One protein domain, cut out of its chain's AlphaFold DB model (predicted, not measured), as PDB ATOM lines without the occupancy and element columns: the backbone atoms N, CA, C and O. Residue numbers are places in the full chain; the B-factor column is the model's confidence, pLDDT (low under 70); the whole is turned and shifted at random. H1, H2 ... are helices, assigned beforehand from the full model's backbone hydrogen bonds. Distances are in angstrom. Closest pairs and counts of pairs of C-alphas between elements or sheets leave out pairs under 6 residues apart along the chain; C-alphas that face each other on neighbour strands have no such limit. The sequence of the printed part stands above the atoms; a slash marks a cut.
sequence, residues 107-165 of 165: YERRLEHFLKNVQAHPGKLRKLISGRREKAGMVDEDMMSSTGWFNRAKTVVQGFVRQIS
ATOM      1  N   TYR A 107     141.174 239.919 218.271       78.75
ATOM      2  CA  TYR A 107     141.230 238.823 219.240       78.75
ATOM      3  C   TYR A 107     140.669 239.241 220.593       78.75
ATOM      4  O   TYR A 107     139.885 238.487 221.160       78.75
ATOM      5  N   GLU A 108     140.983 240.448 221.065       80.94
ATOM      6  CA  GLU A 108     140.420 240.977 222.314       80.94
ATOM      7  C   GLU A 108     138.893 241.079 222.235       80.94
ATOM      8  O   GLU A 108     138.188 240.518 223.070       80.94
ATOM      9  N   ARG A 109     138.355 241.660 221.152       82.44
ATOM     10  CA  ARG A 109     136.898 241.727 220.931       82.44
ATOM     11  C   ARG A 109     136.250 240.350 220.797       82.44
ATOM     12  O   ARG A 109     135.149 240.137 221.310       82.44
ATOM     13  N   ARG A 110     136.908 239.395 220.129       84.25
ATOM     14  CA  ARG A 110     136.422 238.006 220.046       84.25
ATOM     15  C   ARG A 110     136.401 237.346 221.420       84.25
ATOM     16  O   ARG A 110     135.433 236.651 221.724       84.25
ATOM     17  N   LEU A 111     137.430 237.567 222.236       85.31
ATOM     18  CA  LEU A 111     137.521 237.024 223.587       85.31
ATOM     19  C   LEU A 111     136.438 237.619 224.489       85.31
ATOM     20  O   LEU A 111     135.729 236.870 225.155       85.31
ATOM     21  N   GLU A 112     136.237 238.933 224.457       85.44
ATOM     22  CA  GLU A 112     135.158 239.586 225.204       85.44
ATOM     23  C   GLU A 112     133.779 239.059 224.802       85.44
ATOM     24  O   GLU A 112     132.957 238.725 225.657       85.44
ATOM     25  N   HIS A 113     133.519 238.948 223.498       86.69
ATOM     26  CA  HIS A 113     132.260 238.410 222.990       86.69
ATOM     27  C   HIS A 113     132.064 236.946 223.401       86.69
ATOM     28  O   HIS A 113     130.969 236.546 223.802       86.69
ATOM     29  N   PHE A 114     133.131 236.149 223.354       87.12
ATOM     30  CA  PHE A 114     133.114 234.777 223.838       87.12
ATOM     31  C   PHE A 114     132.759 234.720 225.326       87.12
ATOM     32  O   PHE A 114     131.816 234.019 225.689       87.12
ATOM     33  N   LEU A 115     133.437 235.493 226.176       88.75
ATOM     34  CA  LEU A 115     133.180 235.519 227.618       88.75
ATOM     35  C   LEU A 115     131.742 235.948 227.935       88.75
ATOM     36  O   LEU A 115     131.074 235.282 228.729       88.75
ATOM     37  N   LYS A 116     131.223 236.980 227.255       89.94
ATOM     38  CA  LYS A 116     129.816 237.399 227.382       89.94
ATOM     39  C   LYS A 116     128.849 236.278 226.998       89.94
ATOM     40  O   LYS A 116     127.889 236.025 227.720       89.94
ATOM     41  N   ASN A 117     129.121 235.556 225.912       82.69
ATOM     42  CA  ASN A 117     128.283 234.435 225.479       82.69
ATOM     43  C   ASN A 117     128.346 233.236 226.427       82.69
ATOM     44  O   ASN A 117     127.328 232.579 226.653       82.69
ATOM     45  N   VAL A 118     129.514 232.953 227.007       86.38
ATOM     46  CA  VAL A 118     129.669 231.898 228.017       86.38
ATOM     47  C   VAL A 118     128.902 232.252 229.287       86.38
ATOM     48  O   VAL A 118     128.213 231.390 229.836       86.38
ATOM     49  N   GLN A 119     128.964 233.511 229.719       86.56
ATOM     50  CA  GLN A 119     128.234 233.988 230.890       86.56
ATOM     51  C   GLN A 119     126.716 233.986 230.660       86.56
ATOM     52  O   GLN A 119     125.969 233.535 231.525       86.56
ATOM     53  N   ALA A 120     126.256 234.437 229.490       86.62
ATOM     54  CA  ALA A 120     124.837 234.455 229.142       86.62
ATOM     55  C   ALA A 120     124.261 233.043 228.941       86.62
ATOM     56  O   ALA A 120     123.087 232.790 229.227       86.62
ATOM     57  N   HIS A 121     125.068 232.108 228.430       86.56
ATOM     58  CA  HIS A 121     124.606 230.779 228.035       86.56
ATOM     59  C   HIS A 121     125.572 229.656 228.438       86.56
ATOM     60  O   HIS A 121     126.066 228.913 227.579       86.56
ATOM     61  N   PRO A 122     125.775 229.422 229.744       80.38
ATOM     62  CA  PRO A 122     126.717 228.407 230.213       80.38
ATOM     63  C   PRO A 122     126.320 226.986 229.772       80.38
ATOM     64  O   PRO A 122     127.176 226.124 229.588       80.38
ATOM     65  N   GLY A 123     125.023 226.726 229.561       82.31
ATOM     66  CA  GLY A 123     124.523 225.439 229.064       82.31
ATOM     67  C   GLY A 123     124.901 225.140 227.609       82.31
ATOM     68  O   GLY A 123     125.175 223.988 227.278       82.31
ATOM     69  N   LYS A 124     124.988 226.166 226.745       84.88
ATOM     70  CA  LYS A 124     125.381 225.989 225.334       84.88
ATOM     71  C   LYS A 124     126.835 225.543 225.230       84.88
ATOM     72  O   LYS A 124     127.129 224.606 224.493       84.88
ATOM     73  N   LEU A 125     127.721 226.167 226.011       82.19
ATOM     74  CA  LEU A 125     129.129 225.781 226.053       82.19
ATOM     75  C   LEU A 125     129.290 224.351 226.575       82.19
ATOM     76  O   LEU A 125     129.990 223.560 225.950       82.19
ATOM     77  N   ARG A 126     128.598 223.993 227.665       79.88
ATOM     78  CA  ARG A 126     128.618 222.622 228.197       79.88
ATOM     79  C   ARG A 126     128.185 221.599 227.151       79.88
ATOM     80  O   ARG A 126     128.923 220.658 226.910       79.88
ATOM     81  N   LYS A 127     127.063 221.829 226.462       84.00
ATOM     82  CA  LYS A 127     126.574 220.936 225.399       84.00
ATOM     83  C   LYS A 127     127.571 220.800 224.244       84.00
ATOM     84  O   LYS A 127     127.760 219.707 223.722       84.00
ATOM     85  N   LEU A 128     128.222 221.896 223.856       84.94
ATOM     86  CA  LEU A 128     129.215 221.893 222.780       84.94
ATOM     87  C   LEU A 128     130.500 221.157 223.183       84.94
ATOM     88  O   LEU A 128     131.071 220.433 222.370       84.94
ATOM     89  N   ILE A 129     130.930 221.309 224.439       82.62
ATOM     90  CA  ILE A 129     132.059 220.568 225.011       82.62
ATOM     91  C   ILE A 129     131.719 219.077 225.102       82.62
ATOM     92  O   ILE A 129     132.502 218.270 224.608       82.62
ATOM     93  N   SER A 130     130.563 218.713 225.662       77.94
ATOM     94  CA  SER A 130     130.111 217.317 225.751       77.94
ATOM     95  C   SER A 130     130.028 216.672 224.368       77.94
ATOM     96  O   SER A 130     130.655 215.646 224.146       77.94
ATOM     97  N   GLY A 131     129.406 217.331 223.385       82.94
ATOM     98  CA  GLY A 131     129.324 216.792 222.024       82.94
ATOM     99  C   GLY A 131     130.682 216.654 221.325       82.94
ATOM    100  O   GLY A 131     130.876 215.740 220.526       82.94
ATOM    101  N   ARG A 132     131.658 217.531 221.612       82.81
ATOM    102  CA  ARG A 132     133.037 217.353 221.114       82.81
ATOM    103  C   ARG A 132     133.744 216.180 221.787       82.81
ATOM    104  O   ARG A 132     134.479 215.471 221.111       82.81
ATOM    105  N   ARG A 133     133.527 215.977 223.088       73.38
ATOM    106  CA  ARG A 133     134.099 214.857 223.846       73.38
ATOM    107  C   ARG A 133     133.534 213.520 223.386       73.38
ATOM    108  O   ARG A 133     134.310 212.625 223.078       73.38
ATOM    109  N   GLU A 134     132.219 213.432 223.213       76.38
ATOM    110  CA  GLU A 134     131.548 212.260 222.640       76.38
ATOM    111  C   GLU A 134     132.098 211.924 221.247       76.38
ATOM    112  O   GLU A 134     132.472 210.784 220.989       76.38
ATOM    113  N   LYS A 135     132.241 212.927 220.366       80.31
ATOM    114  CA  LYS A 135     132.854 212.744 219.037       80.31
ATOM    115  C   LYS A 135     134.312 212.289 219.093       80.31
ATOM    116  O   LYS A 135     134.754 211.589 218.193       80.31
ATOM    117  N   ALA A 136     135.050 212.690 220.124       76.06
ATOM    118  CA  ALA A 136     136.418 212.249 220.366       76.06
ATOM    119  C   ALA A 136     136.494 210.873 221.056       76.06
ATOM    120  O   ALA A 136     137.584 210.440 221.419       76.06
ATOM    121  N   GLY A 137     135.359 210.199 221.289       72.00
ATOM    122  CA  GLY A 137     135.306 208.937 222.032       72.00
ATOM    123  C   GLY A 137     135.598 209.088 223.530       72.00
ATOM    124  O   GLY A 137     135.706 208.090 224.237       72.00
ATOM    125  N   MET A 138     135.699 210.321 224.035       64.25
ATOM    126  CA  MET A 138     135.805 210.631 225.460       64.25
ATOM    127  C   MET A 138     134.401 210.673 226.067       64.25
ATOM    128  O   MET A 138     133.860 211.743 226.349       64.25
ATOM    129  N   VAL A 139     133.775 209.509 226.209       63.94
ATOM    130  CA  VAL A 139     132.489 209.381 226.905       63.94
ATOM    131  C   VAL A 139     132.706 209.603 228.411       63.94
ATOM    132  O   VAL A 139     133.714 209.169 228.967       63.94
ATOM    133  N   ASP A 140     131.762 210.281 229.075       59.16
ATOM    134  CA  ASP A 140     131.797 210.713 230.490       59.16
ATOM    135  C   ASP A 140     131.901 209.577 231.542       59.16
ATOM    136  O   ASP A 140     131.848 209.842 232.747       59.16
ATOM    137  N   GLU A 141     132.120 208.326 231.126       55.56
ATOM    138  CA  GLU A 141     132.519 207.207 231.998       55.56
ATOM    139  C   GLU A 141     133.723 207.606 232.877       55.56
ATOM    140  O   GLU A 141     133.739 207.377 234.087       55.56
ATOM    141  N   ASP A 142     134.676 208.346 232.305       55.31
ATOM    142  CA  ASP A 142     135.857 208.862 233.005       55.31
ATOM    143  C   ASP A 142     135.593 210.101 233.882       55.31
ATOM    144  O   ASP A 142     136.492 210.537 234.600       55.31
ATOM    145  N   MET A 143     134.409 210.719 233.842       54.50
ATOM    146  CA  MET A 143     134.081 211.860 234.716       54.50
ATOM    147  C   MET A 143     133.342 211.423 235.987       54.50
ATOM    148  O   MET A 143     133.473 212.079 237.022       54.50
ATOM    149  N   MET A 144     132.600 210.313 235.915       52.56
ATOM    150  CA  MET A 144     131.878 209.698 237.041       52.56
ATOM    151  C   MET A 144     132.678 208.576 237.716       52.56
ATOM    152  O   MET A 144     132.462 208.284 238.894       52.56
ATOM    153  N   SER A 145     133.627 207.962 237.007       58.31
ATOM    154  CA  SER A 145     134.506 206.954 237.586       58.31
ATOM    155  C   SER A 145     135.484 207.580 238.583       58.31
ATOM    156  O   SER A 145     136.181 208.557 238.297       58.31
ATOM    157  N   SER A 146     135.615 206.965 239.761       57.81
ATOM    158  CA  SER A 146     136.644 207.310 240.754       57.81
ATOM    159  C   SER A 146     138.072 207.227 240.189       57.81
ATOM    160  O   SER A 146     138.989 207.823 240.753       57.81
ATOM    161  N   THR A 147     138.257 206.569 239.038       60.59
ATOM    162  CA  THR A 147     139.528 206.448 238.298       60.59
ATOM    163  C   THR A 147     139.670 207.409 237.111       60.59
ATOM    164  O   THR A 147     140.616 207.293 236.321       60.59
ATOM    165  N   GLY A 148     138.774 208.391 237.019       67.12
ATOM    166  CA  GLY A 148     138.753 209.418 235.992       67.12
ATOM    167  C   GLY A 148     140.032 210.241 235.850       67.12
ATOM    168  O   GLY A 148     140.785 210.434 236.812       67.12
ATOM    169  N   TRP A 149     140.259 210.787 234.653       69.25
ATOM    170  CA  TRP A 149     141.442 211.600 234.332       69.25
ATOM    171  C   TRP A 149     141.634 212.782 235.297       69.25
ATOM    172  O   TRP A 149     142.764 213.102 235.661       69.25
ATOM    173  N   PHE A 150     140.540 213.385 235.776       67.38
ATOM    174  CA  PHE A 150     140.581 214.482 236.743       67.38
ATOM    175  C   PHE A 150     141.142 214.040 238.101       67.38
ATOM    176  O   PHE A 150     141.964 214.743 238.688       67.38
ATOM    177  N   ASN A 151     140.759 212.854 238.587       68.94
ATOM    178  CA  ASN A 151     141.302 212.306 239.830       68.94
ATOM    179  C   ASN A 151     142.776 211.934 239.669       68.94
ATOM    180  O   ASN A 151     143.573 212.259 240.545       68.94
ATOM    181  N   ARG A 152     143.172 211.366 238.521       71.94
ATOM    182  CA  ARG A 152     144.592 211.105 238.224       71.94
ATOM    183  C   ARG A 152     145.407 212.394 238.194       71.94
ATOM    184  O   ARG A 152     146.447 212.467 238.842       71.94
ATOM    185  N   ALA A 153     144.914 213.428 237.511       76.62
ATOM    186  CA  ALA A 153     145.562 214.735 237.467       76.62
ATOM    187  C   ALA A 153     145.691 215.343 238.872       76.62
ATOM    188  O   ALA A 153     146.761 215.821 239.246       76.62
ATOM    189  N   LYS A 154     144.638 215.252 239.693       80.00
ATOM    190  CA  LYS A 154     144.659 215.709 241.088       80.00
ATOM    191  C   LYS A 154     145.701 214.962 241.926       80.00
ATOM    192  O   LYS A 154     146.436 215.606 242.673       80.00
ATOM    193  N   THR A 155     145.804 213.639 241.790       82.00
ATOM    194  CA  THR A 155     146.813 212.830 242.492       82.00
ATOM    195  C   THR A 155     148.232 213.198 242.065       82.00
ATOM    196  O   THR A 155     149.094 213.364 242.926       82.00
ATOM    197  N   VAL A 156     148.477 213.383 240.765       81.50
ATOM    198  CA  VAL A 156     149.793 213.790 240.242       81.50
ATOM    199  C   VAL A 156     150.195 215.160 240.787       81.50
ATOM    200  O   VAL A 156     151.304 215.319 241.293       81.50
ATOM    201  N   VAL A 157     149.280 216.133 240.761       82.62
ATOM    202  CA  VAL A 157     149.536 217.480 241.291       82.62
ATOM    203  C   VAL A 157     149.793 217.444 242.799       82.62
ATOM    204  O   VAL A 157     150.741 218.066 243.269       82.62
ATOM    205  N   GLN A 158     149.009 216.687 243.572       80.69
ATOM    206  CA  GLN A 158     149.257 216.534 245.011       80.69
ATOM    207  C   GLN A 158     150.589 215.836 245.314       80.69
ATOM    208  O   GLN A 158     151.260 216.206 246.277       80.69
ATOM    209  N   GLY A 159     150.982 214.850 244.503       84.12
ATOM    210  CA  GLY A 159     152.288 214.200 244.605       84.12
ATOM    211  C   GLY A 159     153.434 215.179 244.364       84.12
ATOM    212  O   GLY A 159     154.370 215.225 245.156       84.12
ATOM    213  N   PHE A 160     153.316 216.021 243.335       82.69
ATOM    214  CA  PHE A 160     154.302 217.055 243.036       82.69
ATOM    215  C   PHE A 160     154.424 218.081 244.170       82.69
ATOM    216  O   PHE A 160     155.528 218.349 244.632       82.69
ATOM    217  N   VAL A 161     153.298 218.590 244.689       81.25
ATOM    218  CA  VAL A 161     153.286 219.548 245.812       81.25
ATOM    219  C   VAL A 161     153.962 218.969 247.062       81.25
ATOM    220  O   VAL A 161     154.685 219.684 247.747       81.25
ATOM    221  N   ARG A 162     153.782 217.671 247.339       76.38
ATOM    222  CA  ARG A 162     154.454 216.989 248.458       76.38
ATOM    223  C   ARG A 162     155.955 216.782 248.263       76.38
ATOM    224  O   ARG A 162     156.639 216.591 249.254       76.38
ATOM    225  N   GLN A 163     156.456 216.757 247.031       66.75
ATOM    226  CA  GLN A 163     157.893 216.612 246.765       66.75
ATOM    227  C   GLN A 163     158.658 217.933 246.884       66.75
ATOM    228  O   GLN A 163     159.875 217.912 247.037       66.75
ATOM    229  N   ILE A 164     157.958 219.064 246.782       77.88
ATOM    230  CA  ILE A 164     158.545 220.410 246.844       77.88
ATOM    231  C   ILE A 164     158.299 221.123 248.187       77.88
ATOM    232  O   ILE A 164     158.731 222.263 248.340       77.88
ATOM    233  N   SER A 165     157.585 220.487 249.125       58.44
ATOM    234  CA  SER A 165     157.464 220.899 250.540       58.44
ATOM    235  C   SER A 165     158.384 220.061 251.409       58.44
ATOM    236  O   SER A 165     158.926 220.631 252.378       58.44
TER     237      SER A 165
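This is residues 107 to 165 of the 165 residues of the protein "Hypothetical protein" of Symbiodinium natans (UniProt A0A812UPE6). This is an open, wide U of helices with an empty middle: the longest helix, H4, makes one arm, H2 and H1, joined at a sharp corner, make the other, and the little helix H3 sits between H2 and H4. The arms do not pack on each other. The printed part has 59 residues, with four named helices in the order H1, H2, H3, H4 and no named strand, and its class is all helix. It is extended, with a radius of gyration of the C-alphas of 16.4 A and spans of 42 by 30 by 17 A.

Find C-alpha 149 at (141.442, 211.600, 234.332); from there H4, residues 149 to 163, runs 21.2 A to C-alpha 163 at (157.893, 216.612, 246.765). Before it look for H3, residues 141 to 144, and for H2, residues 122 to 135, 20.2 A long. H1, residues 107 to 120, begins at C-alpha 107 at (141.230, 238.823, 219.240) and is 19.6 A long.

Start at H4, which with residues 149 to 150 alone only just touches H3, only at the corner by their link, with 3 pairs of C-alphas within 8 A; the closest are those of Asp 142 and Trp 149, 6.4 A apart. H2 is apart from H3 and from H4. H1 and H2 are close but not clearly touching, about perpendicular at 77 degrees; their closest C-alphas, of Val 118 and Leu 125, are 6.4 A apart. H1 is apart from H3 and H4. In H1, H2 and H4 every O i to N i+4 pair is within hydrogen-bond range; H3 is too short for such a pair, and its one O i to N i+3 pair is not within range.

The two C-alphas farthest apart, of Arg 109 and Gln 163, are 41.7 A apart. The printed part has no cut and ends at Ser 165, the chain's last residue. The three links are tight. Residues 107 to 116, 119 to 124, 132 to 137 and 152 to 165 stand free. The mean pLDDT of the printed part is 76.3, and look for values under 70 at residues 138 to 151, 163 and 165.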